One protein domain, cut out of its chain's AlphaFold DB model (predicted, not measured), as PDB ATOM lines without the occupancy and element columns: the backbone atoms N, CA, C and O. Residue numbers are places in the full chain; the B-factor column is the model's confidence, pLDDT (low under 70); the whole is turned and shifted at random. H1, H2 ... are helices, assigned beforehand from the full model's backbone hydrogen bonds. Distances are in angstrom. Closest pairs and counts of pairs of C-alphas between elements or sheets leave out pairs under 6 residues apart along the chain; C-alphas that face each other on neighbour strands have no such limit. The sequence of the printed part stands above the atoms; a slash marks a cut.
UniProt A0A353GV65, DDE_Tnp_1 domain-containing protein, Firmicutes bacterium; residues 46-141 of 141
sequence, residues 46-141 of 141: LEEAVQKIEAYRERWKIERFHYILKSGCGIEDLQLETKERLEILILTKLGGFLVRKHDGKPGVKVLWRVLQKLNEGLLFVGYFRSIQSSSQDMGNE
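Overview. This is residues 46 to 141 of the 141 residues of the protein "DDE_Tnp_1 domain-containing protein" of Firmicutes bacterium (UniProt A0A353GV65). What shape do these coordinates draw? The model is a long, loose frame: H4 makes one side, H1 and H2 nearly end to end make the other, and near one end the last turn of H3, residues 91 to 94, packs on residues 110 to 117 of H4 and comes near H2 at Lys 93, while the rest of H3 points away to one side. What builds it? The printed part has 96 residues with four named helices, H1, H2, H3 and H4 in chain order, and no named strand; the class is all helix. How drawn out is it? It is a rod spanning 63 by 24 by 23 A, loose, with a radius of gyration of the C-alphas of 18.1 A.

Arrangement. What touches the longest helix? H4, residues 108 to 134, touches H3, residues 83 to 94, about perpendicular at 88 degrees. H3 touches H4 with residues 91 to 94 alone, and H4 touches H3 with residues 110 to 117 alone; the closest C-alphas, of Leu 94 and Val 114, are 5.5 A apart. What of the other side? H1, residues 46 to 57, is close to but not clearly touching H4, opposite ways at a shallow tilt of 26 degrees; their closest C-alphas, of Ala 55 and Phe 128, are 7.6 A apart. H2, residues 60 to 72, is close to but not clearly touching H3, only just about perpendicular at 72 degrees; the closest C-alphas, of Leu 69 and Lys 93, are 7.2 A apart. Which stay apart? H1 and H3 are apart, as are H2 and H4, while H1 and H2 meet only through their link. Are the helix backbones complete? In H1, H2, H3 and H4 every O i to N i+4 pair is within hydrogen-bond range.

Along the chain. Where does H4 run? From C-alpha 108 at (54.975, 36.139, 42.940) to C-alpha 134 at (27.535, 34.407, 69.685), 38.4 A. How long are the others? H1 begins at C-alpha 46 at (14.956, 39.987, 64.083) and measures 16.3 A, H2 16.7 A and H3 16.6 A.

Size, cuts and confidence. How are the helices joined? The printed part has no cut; the link from H1 to H2 is tight, H2 to H3 short, and H3 to H4, residues 95 to 107, long. What stands free? Residues 59 to 64, of which 60 to 64 belong to H2, and residues 136 to 141, up to the chain's last residue. Where is confidence low? The mean pLDDT of the printed part is 70.5, and 42 residues are under 70, among them residues 121 to 141.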
ATOM      1  N   LEU A  46      14.987  39.384  65.415       84.12
ATOM      2  CA  LEU A  46      14.956  39.987  64.083       84.12
ATOM      3  C   LEU A  46      16.356  40.346  63.587       84.12
ATOM      4  O   LEU A  46      16.693  40.001  62.457       84.12
ATOM      5  N   GLU A  47      17.175  40.969  64.430       85.31
ATOM      6  CA  GLU A  47      18.574  41.281  64.139       85.31
ATOM      7  C   GLU A  47      19.347  40.035  63.709       85.31
ATOM      8  O   GLU A  47      20.058  40.061  62.702       85.31
ATOM      9  N   GLU A  48      19.165  38.916  64.413       83.31
ATOM     10  CA  GLU A  48      19.784  37.657  64.019       83.31
ATOM     11  C   GLU A  48      19.290  37.200  62.644       83.31
ATOM     12  O   GLU A  48      20.107  36.871  61.787       83.31
ATOM     13  N   ALA A  49      17.980  37.204  62.384       85.25
ATOM     14  CA  ALA A  49      17.457  36.822  61.072       85.25
ATOM     15  C   ALA A  49      18.033  37.683  59.938       85.25
ATOM     16  O   ALA A  49      18.419  37.137  58.903       85.25
ATOM     17  N   VAL A  50      18.141  38.999  60.146       85.94
ATOM     18  CA  VAL A  50      18.739  39.935  59.185       85.94
ATOM     19  C   VAL A  50      20.209  39.596  58.942       85.94
ATOM     20  O   VAL A  50      20.620  39.498  57.793       85.94
ATOM     21  N   GLN A  51      20.998  39.311  59.979       84.62
ATOM     22  CA  GLN A  51      22.396  38.895  59.798       84.62
ATOM     23  C   GLN A  51      22.529  37.617  58.958       84.62
ATOM     24  O   GLN A  51      23.416  37.518  58.112       84.62
ATOM     25  N   LYS A  52      21.652  36.627  59.168       85.00
ATOM     26  CA  LYS A  52      21.685  35.363  58.409       85.00
ATOM     27  C   LYS A  52      21.268  35.586  56.953       85.00
ATOM     28  O   LYS A  52      21.859  34.996  56.050       85.00
ATOM     29  N   ILE A  53      20.298  36.470  56.728       85.88
ATOM     30  CA  ILE A  53      19.947  36.975  55.402       85.88
ATOM     31  C   ILE A  53      21.166  37.621  54.735       85.88
ATOM     32  O   ILE A  53      21.512  37.230  53.625       85.88
ATOM     33  N   GLU A  54      21.832  38.568  55.400       84.12
ATOM     34  CA  GLU A  54      22.999  39.281  54.862       84.12
ATOM     35  C   GLU A  54      24.140  38.319  54.529       84.12
ATOM     36  O   GLU A  54      24.728  38.394  53.454       84.12
ATOM     37  N   ALA A  55      24.387  37.328  55.386       81.81
ATOM     38  CA  ALA A  55      25.345  36.271  55.091       81.81
ATOM     39  C   ALA A  55      24.944  35.451  53.846       81.81
ATOM     40  O   ALA A  55      25.792  35.137  53.011       81.81
ATOM     41  N   TYR A  56      23.656  35.122  53.683       84.62
ATOM     42  CA  TYR A  56      23.163  34.382  52.516       84.62
ATOM     43  C   TYR A  56      23.143  35.224  51.234       84.62
ATOM     44  O   TYR A  56      23.314  34.675  50.143       84.62
ATOM     45  N   ARG A  57      23.009  36.555  51.332       83.50
ATOM     46  CA  ARG A  57      23.114  37.470  50.182       83.50
ATOM     47  C   ARG A  57      24.452  37.333  49.464       83.50
ATOM     48  O   ARG A  57      24.512  37.594  48.274       83.50
ATOM     49  N   GLU A  58      25.493  36.842  50.129       81.44
ATOM     50  CA  GLU A  58      26.813  36.612  49.541       81.44
ATOM     51  C   GLU A  58      26.943  35.279  48.777       81.44
ATOM     52  O   GLU A  58      27.985  35.015  48.170       81.44
ATOM     53  N   ARG A  59      25.891  34.444  48.737       86.06
ATOM     54  CA  ARG A  59      25.899  33.125  48.073       86.06
ATOM     55  C   ARG A  59      26.324  33.205  46.608       86.06
ATOM     56  O   ARG A  59      27.047  32.328  46.146       86.06
ATOM     57  N   TRP A  60      25.928  34.255  45.883       84.12
ATOM     58  CA  TRP A  60      26.244  34.423  44.454       84.12
ATOM     59  C   TRP A  60      27.755  34.428  44.163       84.12
ATOM     60  O   TRP A  60      28.169  34.120  43.043       84.12
ATOM     61  N   LYS A  61      28.610  34.719  45.156       76.75
ATOM     62  CA  LYS A  61      30.071  34.663  45.000       76.75
ATOM     63  C   LYS A  61      30.554  33.294  44.514       76.75
ATOM     64  O   LYS A  61      31.502  33.248  43.731       76.75
ATOM     65  N   ILE A  62      29.890  32.195  44.899       75.12
ATOM     66  CA  ILE A  62      30.242  30.851  44.411       75.12
ATOM     67  C   ILE A  62      29.973  30.698  42.910       75.12
ATOM     68  O   ILE A  62      30.759  30.087  42.190       75.12
ATOM     69  N   GLU A  63      28.903  31.312  42.405       81.56
ATOM     70  CA  GLU A  63      28.568  31.295  40.981       81.56
ATOM     71  C   GLU A  63      29.584  32.115  40.190       81.56
ATOM     72  O   GLU A  63      30.077  31.665  39.156       81.56
ATOM     73  N   ARG A  64      29.987  33.283  40.715       80.94
ATOM     74  CA  ARG A  64      31.064  34.080  40.116       80.94
ATOM     75  C   ARG A  64      32.392  33.322  40.109       80.94
ATOM     76  O   ARG A  64      33.126  33.406  39.126       80.94
ATOM     77  N   PHE A  65      32.695  32.577  41.170       71.88
ATOM     78  CA  PHE A  65      33.868  31.709  41.222       71.88
ATOM     79  C   PHE A  65      33.812  30.625  40.134       71.88
ATOM     80  O   PHE A  65      34.753  30.506  39.349       71.88
ATOM     81  N   HIS A  66      32.689  29.910  40.002       74.50
ATOM     82  CA  HIS A  66      32.497  28.925  38.932       74.50
ATOM     83  C   HIS A  66      32.581  29.548  37.532       74.50
ATOM     84  O   HIS A  66      33.204  28.962  36.650       74.50
ATOM     85  N   TYR A  67      32.029  30.745  37.324       73.75
ATOM     86  CA  TYR A  67      32.141  31.472  36.056       73.75
ATOM     87  C   TYR A  67      33.600  31.781  35.701       73.75
ATOM     88  O   TYR A  67      34.023  31.588  34.562       73.75
ATOM     89  N   ILE A  68      34.398  32.235  36.675       70.75
ATOM     90  CA  ILE A  68      35.826  32.496  36.457       70.75
ATOM     91  C   ILE A  68      36.549  31.201  36.084       70.75
ATOM     92  O   ILE A  68      37.342  31.226  35.147       70.75
ATOM     93  N   LEU A  69      36.264  30.088  36.771       65.12
ATOM     94  CA  LEU A  69      36.886  28.789  36.496       65.12
ATOM     95  C   LEU A  69      36.526  28.231  35.114       65.12
ATOM     96  O   LEU A  69      37.406  27.760  34.396       65.12
ATOM     97  N   LYS A  70      35.250  28.293  34.734       71.31
ATOM     98  CA  LYS A  70      34.760  27.745  33.468       71.31
ATOM     99  C   LYS A  70      35.071  28.683  32.309       71.31
ATOM    100  O   LYS A  70      35.929  28.382  31.491       71.31
ATOM    101  N   SER A  71      34.468  29.864  32.295       72.00
ATOM    102  CA  SER A  71      34.524  30.783  31.154       72.00
ATOM    103  C   SER A  71      35.801  31.617  31.102       72.00
ATOM    104  O   SER A  71      36.346  31.851  30.030       72.00
ATOM    105  N   GLY A  72      36.299  32.091  32.249       64.06
ATOM    106  CA  GLY A  72      37.530  32.892  32.277       64.06
ATOM    107  C   GLY A  72      38.794  32.049  32.105       64.06
ATOM    108  O   GLY A  72      39.824  32.533  31.645       64.06
ATOM    109  N   CYS A  73      38.717  30.788  32.507       64.62
ATOM    110  CA  CYS A  73      39.874  29.944  32.717       64.62
ATOM    111  C   CYS A  73      39.885  28.660  31.888       64.62
ATOM    112  O   CYS A  73      40.925  28.000  31.891       64.62
ATOM    113  N   GLY A  74      38.777  28.304  31.237       66.06
ATOM    114  CA  GLY A  74      38.665  27.115  30.399       66.06
ATOM    115  C   GLY A  74      38.932  25.821  31.157       66.06
ATOM    116  O   GLY A  74      39.527  24.916  30.591       66.06
ATOM    117  N   ILE A  75      38.577  25.728  32.452       70.56
ATOM    118  CA  ILE A  75      38.911  24.533  33.254       70.56
ATOM    119  C   ILE A  75      38.365  23.238  32.648       70.56
ATOM    120  O   ILE A  75      38.959  22.185  32.835       70.56
ATOM    121  N   GLU A  76      37.266  23.328  31.903       74.62
ATOM    122  CA  GLU A  76      36.614  22.196  31.244       74.62
ATOM    123  C   GLU A  76      37.423  21.672  30.042       74.62
ATOM    124  O   GLU A  76      37.326  20.494  29.715       74.62
ATOM    125  N   ASP A  77      38.297  22.500  29.457       70.69
ATOM    126  CA  ASP A  77      39.209  22.115  28.371       70.69
ATOM    127  C   ASP A  77      40.536  21.542  28.896       70.69
ATOM    128  O   ASP A  77      41.346  20.979  28.152       70.69
ATOM    129  N   LEU A  78      40.797  21.709  30.194       66.56
ATOM    130  CA  LEU A  78      42.025  21.260  30.824       66.56
ATOM    131  C   LEU A  78      41.866  19.789  31.217       66.56
ATOM    132  O   LEU A  78      41.282  19.464  32.247       66.56
ATOM    133  N   GLN A  79      42.426  18.895  30.399       66.94
ATOM    134  CA  GLN A  79      42.553  17.458  30.680       66.94
ATOM    135  C   GLN A  79      43.545  17.213  31.832       66.94
ATOM    136  O   GLN A  79      44.674  16.760  31.642       66.94
ATOM    137  N   LEU A  80      43.174  17.615  33.047       67.38
ATOM    138  CA  LEU A  80      44.015  17.467  34.229       67.38
ATOM    139  C   LEU A  80      43.852  16.058  34.795       67.38
ATOM    140  O   LEU A  80      42.859  15.741  35.438       67.38
ATOM    141  N   GLU A  81      44.859  15.227  34.559       67.69
ATOM    142  CA  GLU A  81      44.880  13.821  34.982       67.69
ATOM    143  C   GLU A  81      45.333  13.629  36.438       67.69
ATOM    144  O   GLU A  81      45.184  12.543  36.993       67.69
ATOM    145  N   THR A  82      45.897  14.667  37.072       70.44
ATOM    146  CA  THR A  82      46.460  14.569  38.426       70.44
ATOM    147  C   THR A  82      45.936  15.648  39.367       70.44
ATOM    148  O   THR A  82      45.691  16.798  38.980       70.44
ATOM    149  N   LYS A  83      45.804  15.272  40.642       74.81
ATOM    150  CA  LYS A  83      45.335  16.137  41.729       74.81
ATOM    151  C   LYS A  83      46.215  17.376  41.895       74.81
ATOM    152  O   LYS A  83      45.698  18.479  42.031       74.81
ATOM    153  N   GLU A  84      47.533  17.223  41.804       68.25
ATOM    154  CA  GLU A  84      48.499  18.313  41.990       68.25
ATOM    155  C   GLU A  84      48.327  19.389  40.914       68.25
ATOM    156  O   GLU A  84      48.441  20.586  41.182       68.25
ATOM    157  N   ARG A  85      48.005  18.977  39.679       69.94
ATOM    158  CA  ARG A  85      47.720  19.922  38.599       69.94
ATOM    159  C   ARG A  85      46.414  20.662  38.840       69.94
ATOM    160  O   ARG A  85      46.374  21.860  38.584       69.94
ATOM    161  N   LEU A  86      45.387  19.990  39.358       74.00
ATOM    162  CA  LEU A  86      44.122  20.624  39.726       74.00
ATOM    163  C   LEU A  86      44.309  21.644  40.862       74.00
ATOM    164  O   LEU A  86      43.796  22.756  40.775       74.00
ATOM    165  N   GLU A  87      45.088  21.315  41.891       74.94
ATOM    166  CA  GLU A  87      45.370  22.216  43.016       74.94
ATOM    167  C   GLU A  87      46.152  23.459  42.579       74.94
ATOM    168  O   GLU A  87      45.753  24.587  42.883       74.94
ATOM    169  N   ILE A  88      47.225  23.276  41.799       70.94
ATOM    170  CA  ILE A  88      47.991  24.391  41.225       70.94
ATOM    171  C   ILE A  88      47.087  25.239  40.332       70.94
ATOM    172  O   ILE A  88      47.176  26.467  40.354       70.94
ATOM    173  N   LEU A  89      46.191  24.617  39.571       75.19
ATOM    174  CA  LEU A  89      45.247  25.333  38.732       75.19
ATOM    175  C   LEU A  89      44.292  26.204  39.553       75.19
ATOM    176  O   LEU A  89      44.162  27.392  39.273       75.19
ATOM    177  N   ILE A  90      43.649  25.630  40.571       74.94
ATOM    178  CA  ILE A  90      42.708  26.337  41.445       74.94
ATOM    179  C   ILE A  90      43.408  27.526  42.108       74.94
ATOM    180  O   ILE A  90      42.911  28.653  42.043       74.94
ATOM    181  N   LEU A  91      44.595  27.298  42.678       74.69
ATOM    182  CA  LEU A  91      45.389  28.343  43.316       74.69
ATOM    183  C   LEU A  91      45.779  29.428  42.312       74.69
ATOM    184  O   LEU A  91      45.481  30.595  42.517       74.69
ATOM    185  N   THR A  92      46.389  29.087  41.184       74.62
ATOM    186  CA  THR A  92      46.853  30.098  40.217       74.62
ATOM    187  C   THR A  92      45.712  30.890  39.578       74.62
ATOM    188  O   THR A  92      45.825  32.110  39.413       74.62
ATOM    189  N   LYS A  93      44.576  30.246  39.297       73.00
ATOM    190  CA  LYS A  93      43.390  30.899  38.729       73.00
ATOM    191  C   LYS A  93      42.685  31.819  39.717       73.00
ATOM    192  O   LYS A  93      42.237  32.890  39.307       73.00
ATOM    193  N   LEU A  94      42.675  31.498  41.016       75.00
ATOM    194  CA  LEU A  94      42.239  32.443  42.056       75.00
ATOM    195  C   LEU A  94      43.019  33.766  41.961       75.00
ATOM    196  O   LEU A  94      42.424  34.843  42.028       75.00
ATOM    197  N   GLY A  95      44.324  33.698  41.691       74.19
ATOM    198  CA  GLY A  95      45.201  34.856  41.480       74.19
ATOM    199  C   GLY A  95      45.047  35.563  40.126       74.19
ATOM    200  O   GLY A  95      45.720  36.570  39.888       74.19
ATOM    201  N   GLY A  96      44.170  35.069  39.244       75.38
ATOM    202  CA  GLY A  96      43.935  35.604  37.900       75.38
ATOM    203  C   GLY A  96      44.948  35.142  36.849       75.38
ATOM    204  O   GLY A  96      45.105  35.808  35.828       75.38
ATOM    205  N   PHE A  97      45.669  34.045  37.091       77.88
ATOM    206  CA  PHE A  97      46.587  33.465  36.111       77.88
ATOM    207  C   PHE A  97      45.845  32.502  35.183       77.88
ATOM    208  O   PHE A  97      45.130  31.612  35.637       77.88
ATOM    209  N   LEU A  98      46.000  32.690  33.871       69.00
ATOM    210  CA  LEU A  98      45.172  32.014  32.868       69.00
ATOM    211  C   LEU A  98      45.625  30.577  32.564       69.00
ATOM    212  O   LEU A  98      44.805  29.787  32.104       69.00
ATOM    213  N   VAL A  99      46.856  30.192  32.928       70.12
ATOM    214  CA  VAL A  99      47.424  28.841  32.721       70.12
ATOM    215  C   VAL A  99      47.373  28.421  31.241       70.12
ATOM    216  O   VAL A  99      46.904  27.337  30.901       70.12
ATOM    217  N   ARG A 100      47.839  29.275  30.320       70.38
ATOM    218  CA  ARG A 100      48.007  28.877  28.912       70.38
ATOM    219  C   ARG A 100      49.268  28.033  28.742       70.38
ATOM    220  O   ARG A 100      50.215  28.151  29.517       70.38
ATOM    221  N   LYS A 101      49.312  27.230  27.671       63.75
ATOM    222  CA  LYS A 101      50.406  26.283  27.363       63.75
ATOM    223  C   LYS A 101      51.813  26.915  27.368       63.75
ATOM    224  O   LYS A 101      52.787  26.202  27.581       63.75
ATOM    225  N   HIS A 102      51.912  28.234  27.179       69.69
ATOM    226  CA  HIS A 102      53.170  28.989  27.132       69.69
ATOM    227  C   HIS A 102      53.329  30.058  28.235       69.69
ATOM    228  O   HIS A 102      54.316  30.783  28.212       69.69
ATOM    229  N   ASP A 103      52.417  30.162  29.212       67.12
ATOM    230  CA  ASP A 103      52.434  31.250  30.217       67.12
ATOM    231  C   ASP A 103      53.554  31.108  31.284       67.12
ATOM    232  O   ASP A 103      53.691  31.958  32.164       67.12
ATOM    233  N   GLY A 104      54.379  30.057  31.224       69.88
ATOM    234  CA  GLY A 104      55.401  29.779  32.238       69.88
ATOM    235  C   GLY A 104      54.798  29.436  33.609       69.88
ATOM    236  O   GLY A 104      53.622  29.089  33.725       69.88
ATOM    237  N   LYS A 105      55.611  29.487  34.671       68.62
ATOM    238  CA  LYS A 105      55.133  29.275  36.049       68.62
ATOM    239  C   LYS A 105      54.518  30.570  36.611       68.62
ATOM    240  O   LYS A 105      55.012  31.654  36.299       68.62
ATOM    241  N   PRO A 106      53.486  30.485  37.469       71.19
ATOM    242  CA  PRO A 106      52.876  31.651  38.109       71.19
ATOM    243  C   PRO A 106      53.912  32.457  38.908       71.19
ATOM    244  O   PRO A 106      54.629  31.919  39.749       71.19
ATOM    245  N   GLY A 107      53.979  33.764  38.654       70.38
ATOM    246  CA  GLY A 107      54.886  34.666  39.366       70.38
ATOM    247  C   GLY A 107      54.381  35.075  40.756       70.38
ATOM    248  O   GLY A 107      53.199  34.947  41.076       70.38
ATOM    249  N   VAL A 108      55.263  35.675  41.563       65.62
ATOM    250  CA  VAL A 108      54.975  36.139  42.940       65.62
ATOM    251  C   VAL A 108      53.754  37.064  43.057       65.62
ATOM    252  O   VAL A 108      53.033  36.999  44.047       65.62
ATOM    253  N   LYS A 109      53.445  37.867  42.027       68.25
ATOM    254  CA  LYS A 109      52.235  38.714  41.991       68.25
ATOM    255  C   LYS A 109      50.937  37.902  41.961       68.25
ATOM    256  O   LYS A 109      49.951  38.310  42.566       68.25
ATOM    257  N   VAL A 110      50.930  36.771  41.254       74.00
ATOM    258  CA  VAL A 110      49.777  35.860  41.211       74.00
ATOM    259  C   VAL A 110      49.593  35.247  42.591       74.00
ATOM    260  O   VAL A 110      48.504  35.340  43.142       74.00
ATOM    261  N   LEU A 111      50.667  34.720  43.184       69.62
ATOM    262  CA  LEU A 111      50.636  34.128  44.526       69.62
ATOM    263  C   LEU A 111      50.164  35.126  45.594       69.62
ATOM    264  O   LEU A 111      49.373  34.770  46.462       69.62
ATOM    265  N   TRP A 112      50.569  36.393  45.494       66.06
ATOM    266  CA  TRP A 112      50.121  37.436  46.417       66.06
ATOM    267  C   TRP A 112      48.618  37.731  46.291       66.06
ATOM    268  O   TRP A 112      47.921  37.827  47.298       66.06
ATOM    269  N   ARG A 113      48.076  37.779  45.067       74.38
ATOM    270  CA  ARG A 113      46.623  37.921  44.837       74.38
ATOM    271  C   ARG A 113      45.829  36.720  45.347       74.38
ATOM    272  O   ARG A 113      44.721  36.895  45.845       74.38
ATOM    273  N   VAL A 114      46.384  35.512  45.225       76.69
ATOM    274  CA  VAL A 114      45.800  34.303  45.825       76.69
ATOM    275  C   VAL A 114      45.726  34.461  47.332       76.69
ATOM    276  O   VAL A 114      44.656  34.281  47.900       76.69
ATOM    277  N   LEU A 115      46.831  34.856  47.967       69.81
ATOM    278  CA  LEU A 115      46.893  35.043  49.412       69.81
ATOM    279  C   LEU A 115      45.883  36.092  49.898       69.81
ATOM    280  O   LEU A 115      45.198  35.851  50.885       69.81
ATOM    281  N   GLN A 116      45.727  37.211  49.183       73.50
ATOM    282  CA  GLN A 116      44.722  38.225  49.520       73.50
ATOM    283  C   GLN A 116      43.292  37.686  49.441       73.50
ATOM    284  O   GLN A 116      42.527  37.844  50.387       73.50
ATOM    285  N   LYS A 117      42.938  36.995  48.353       73.88
ATOM    286  CA  LYS A 117      41.595  36.417  48.193       73.88
ATOM    287  C   LYS A 117      41.316  35.288  49.181       73.88
ATOM    288  O   LYS A 117      40.190  35.142  49.645       73.88
ATOM    289  N   LEU A 118      42.334  34.496  49.520       73.81
ATOM    290  CA  LEU A 118      42.235  33.497  50.582       73.81
ATOM    291  C   LEU A 118      42.042  34.167  51.940       73.81
ATOM    292  O   LEU A 118      41.215  33.704  52.713       73.81
ATOM    293  N   ASN A 119      42.740  35.269  52.214       71.00
ATOM    294  CA  ASN A 119      42.561  36.037  53.439       71.00
ATOM    295  C   ASN A 119      41.149  36.638  53.533       71.00
ATOM    296  O   ASN A 119      40.513  36.521  54.571       71.00
ATOM    297  N   GLU A 120      40.609  37.197  52.450       70.50
ATOM    298  CA  GLU A 120      39.211  37.652  52.388       70.50
ATOM    299  C   GLU A 120      38.218  36.504  52.632       70.50
ATOM    300  O   GLU A 120      37.260  36.654  53.390       70.50
ATOM    301  N   GLY A 121      38.469  35.331  52.042       67.75
ATOM    302  CA  GLY A 121      37.672  34.128  52.285       67.75
ATOM    303  C   GLY A 121      37.770  33.626  53.728       67.75
ATOM    304  O   GLY A 121      36.767  33.231  54.314       67.75
ATOM    305  N   LEU A 122      38.957  33.680  54.333       67.88
ATOM    306  CA  LEU A 122      39.185  33.306  55.729       67.88
ATOM    307  C   LEU A 122      38.520  34.287  56.691       67.88
ATOM    308  O   LEU A 122      37.942  33.848  57.679       67.88
ATOM    309  N   LEU A 123      38.539  35.585  56.387       65.81
ATOM    310  CA  LEU A 123      37.789  36.592  57.135       65.81
ATOM    311  C   LEU A 123      36.284  36.340  57.035       65.81
ATOM    312  O   LEU A 123      35.593  36.442  58.041       65.81
ATOM    313  N   PHE A 124      35.778  35.931  55.869       65.31
ATOM    314  CA  PHE A 124      34.379  35.532  55.705       65.31
ATOM    315  C   PHE A 124      34.024  34.274  56.516       65.31
ATOM    316  O   PHE A 124      33.013  34.259  57.211       65.31
ATOM    317  N   VAL A 125      34.865  33.234  56.487       69.50
ATOM    318  CA  VAL A 125      34.668  32.019  57.302       69.50
ATOM    319  C   VAL A 125      34.770  32.338  58.793       69.50
ATOM    320  O   VAL A 125      33.988  31.819  59.584       69.50
ATOM    321  N   GLY A 126      35.712  33.197  59.181       68.94
ATOM    322  CA  GLY A 126      35.884  33.679  60.548       68.94
ATOM    323  C   GLY A 126      34.670  34.468  61.025       68.94
ATOM    324  O   GLY A 126      34.148  34.171  62.091       68.94
ATOM    325  N   TYR A 127      34.166  35.384  60.200       68.50
ATOM    326  CA  TYR A 127      32.937  36.137  60.449       68.50
ATOM    327  C   TYR A 127      31.716  35.214  60.576       68.50
ATOM    328  O   TYR A 127      30.914  35.342  61.500       68.50
ATOM    329  N   PHE A 128      31.593  34.217  59.698       64.12
ATOM    330  CA  PHE A 128      30.521  33.228  59.780       64.12
ATOM    331  C   PHE A 128      30.624  32.373  61.054       64.12
ATOM    332  O   PHE A 128      29.621  32.133  61.723       64.12
ATOM    333  N   ARG A 129      31.839  31.961  61.438       65.62
ATOM    334  CA  ARG A 129      32.089  31.242  62.697       65.62
ATOM    335  C   ARG A 129      31.808  32.106  63.924       65.62
ATOM    336  O   ARG A 129      31.237  31.591  64.875       65.62
ATOM    337  N   SER A 130      32.141  33.399  63.898       65.62
ATOM    338  CA  SER A 130      31.812  34.311  64.998       65.62
ATOM    339  C   SER A 130      30.305  34.531  65.131       65.62
ATOM    340  O   SER A 130      29.795  34.597  66.243       65.62
ATOM    341  N   ILE A 131      29.563  34.562  64.015       64.94
ATOM    342  CA  ILE A 131      28.091  34.583  64.048       64.94
ATOM    343  C   ILE A 131      27.535  33.306  64.695       64.94
ATOM    344  O   ILE A 131      26.521  33.367  65.385       64.94
ATOM    345  N   GLN A 132      28.174  32.151  64.485       60.66
ATOM    346  CA  GLN A 132      27.757  30.896  65.115       60.66
ATOM    347  C   GLN A 132      28.089  30.832  66.613       60.66
ATOM    348  O   GLN A 132      27.293  30.268  67.359       60.66
ATOM    349  N   SER A 133      29.210  31.406  67.068       57.38
ATOM    350  CA  SER A 133      29.594  31.367  68.488       57.38
ATOM    351  C   SER A 133      28.725  32.271  69.366       57.38
ATOM    352  O   SER A 133      28.339  31.863  70.454       57.38
ATOM    353  N   SER A 134      28.338  33.461  68.889       52.00
ATOM    354  CA  SER A 134      27.535  34.407  69.685       52.00
ATOM    355  C   SER A 134      26.106  33.931  69.984       52.00
ATOM    356  O   SER A 134      25.492  34.417  70.927       52.00
ATOM    357  N   SER A 135      25.574  32.964  69.226       50.72
ATOM    358  CA  SER A 135      24.259  32.368  69.504       50.72
ATOM    359  C   SER A 135      24.293  31.276  70.592       50.72
ATOM    360  O   SER A 135      23.226  30.831  71.008       50.72
ATOM    361  N   GLN A 136      25.468  30.840  71.078       49.59
ATOM    362  CA  GLN A 136      25.579  29.905  72.217       49.59
ATOM    363  C   GLN A 136      25.668  30.605  73.587       49.59
ATOM    364  O   GLN A 136      25.331  29.980  74.589       49.59
ATOM    365  N   ASP A 137      26.037  31.889  73.644       47.22
ATOM    366  CA  ASP A 137      26.323  32.582  74.914       47.22
ATOM    367  C   ASP A 137      25.104  33.271  75.564       47.22
ATOM    368  O   ASP A 137      25.178  33.666  76.722       47.22
ATOM    369  N   MET A 138      23.952  33.366  74.885       45.38
ATOM    370  CA  MET A 138      22.714  33.934  75.467       45.38
ATOM    371  C   MET A 138      21.799  32.899  76.151       45.38
ATOM    372  O   MET A 138      20.640  33.185  76.432       45.38
ATOM    373  N   GLY A 139      22.296  31.678  76.381       43.34
ATOM    374  CA  GLY A 139      21.566  30.594  77.054       43.34
ATOM    375  C   GLY A 139      22.043  30.278  78.476       43.34
ATOM    376  O   GLY A 139      21.560  29.310  79.054       43.34
ATOM    377  N   ASN A 140      22.990  31.052  79.014       36.31
ATOM    378  CA  ASN A 140      23.557  30.863  80.351       36.31
ATOM    379  C   ASN A 140      23.371  32.118  81.220       36.31
ATOM    380  O   ASN A 140      24.355  32.654  81.718       36.31
ATOM    381  N   GLU A 141      22.129  32.566  81.404       34.81
ATOM    382  CA  GLU A 141      21.687  33.348  82.575       34.81
ATOM    383  C   GLU A 141      20.261  32.939  82.964       34.81
ATOM    384  O   GLU A 141      19.429  32.742  82.047       34.81
TER     385      GLU A 141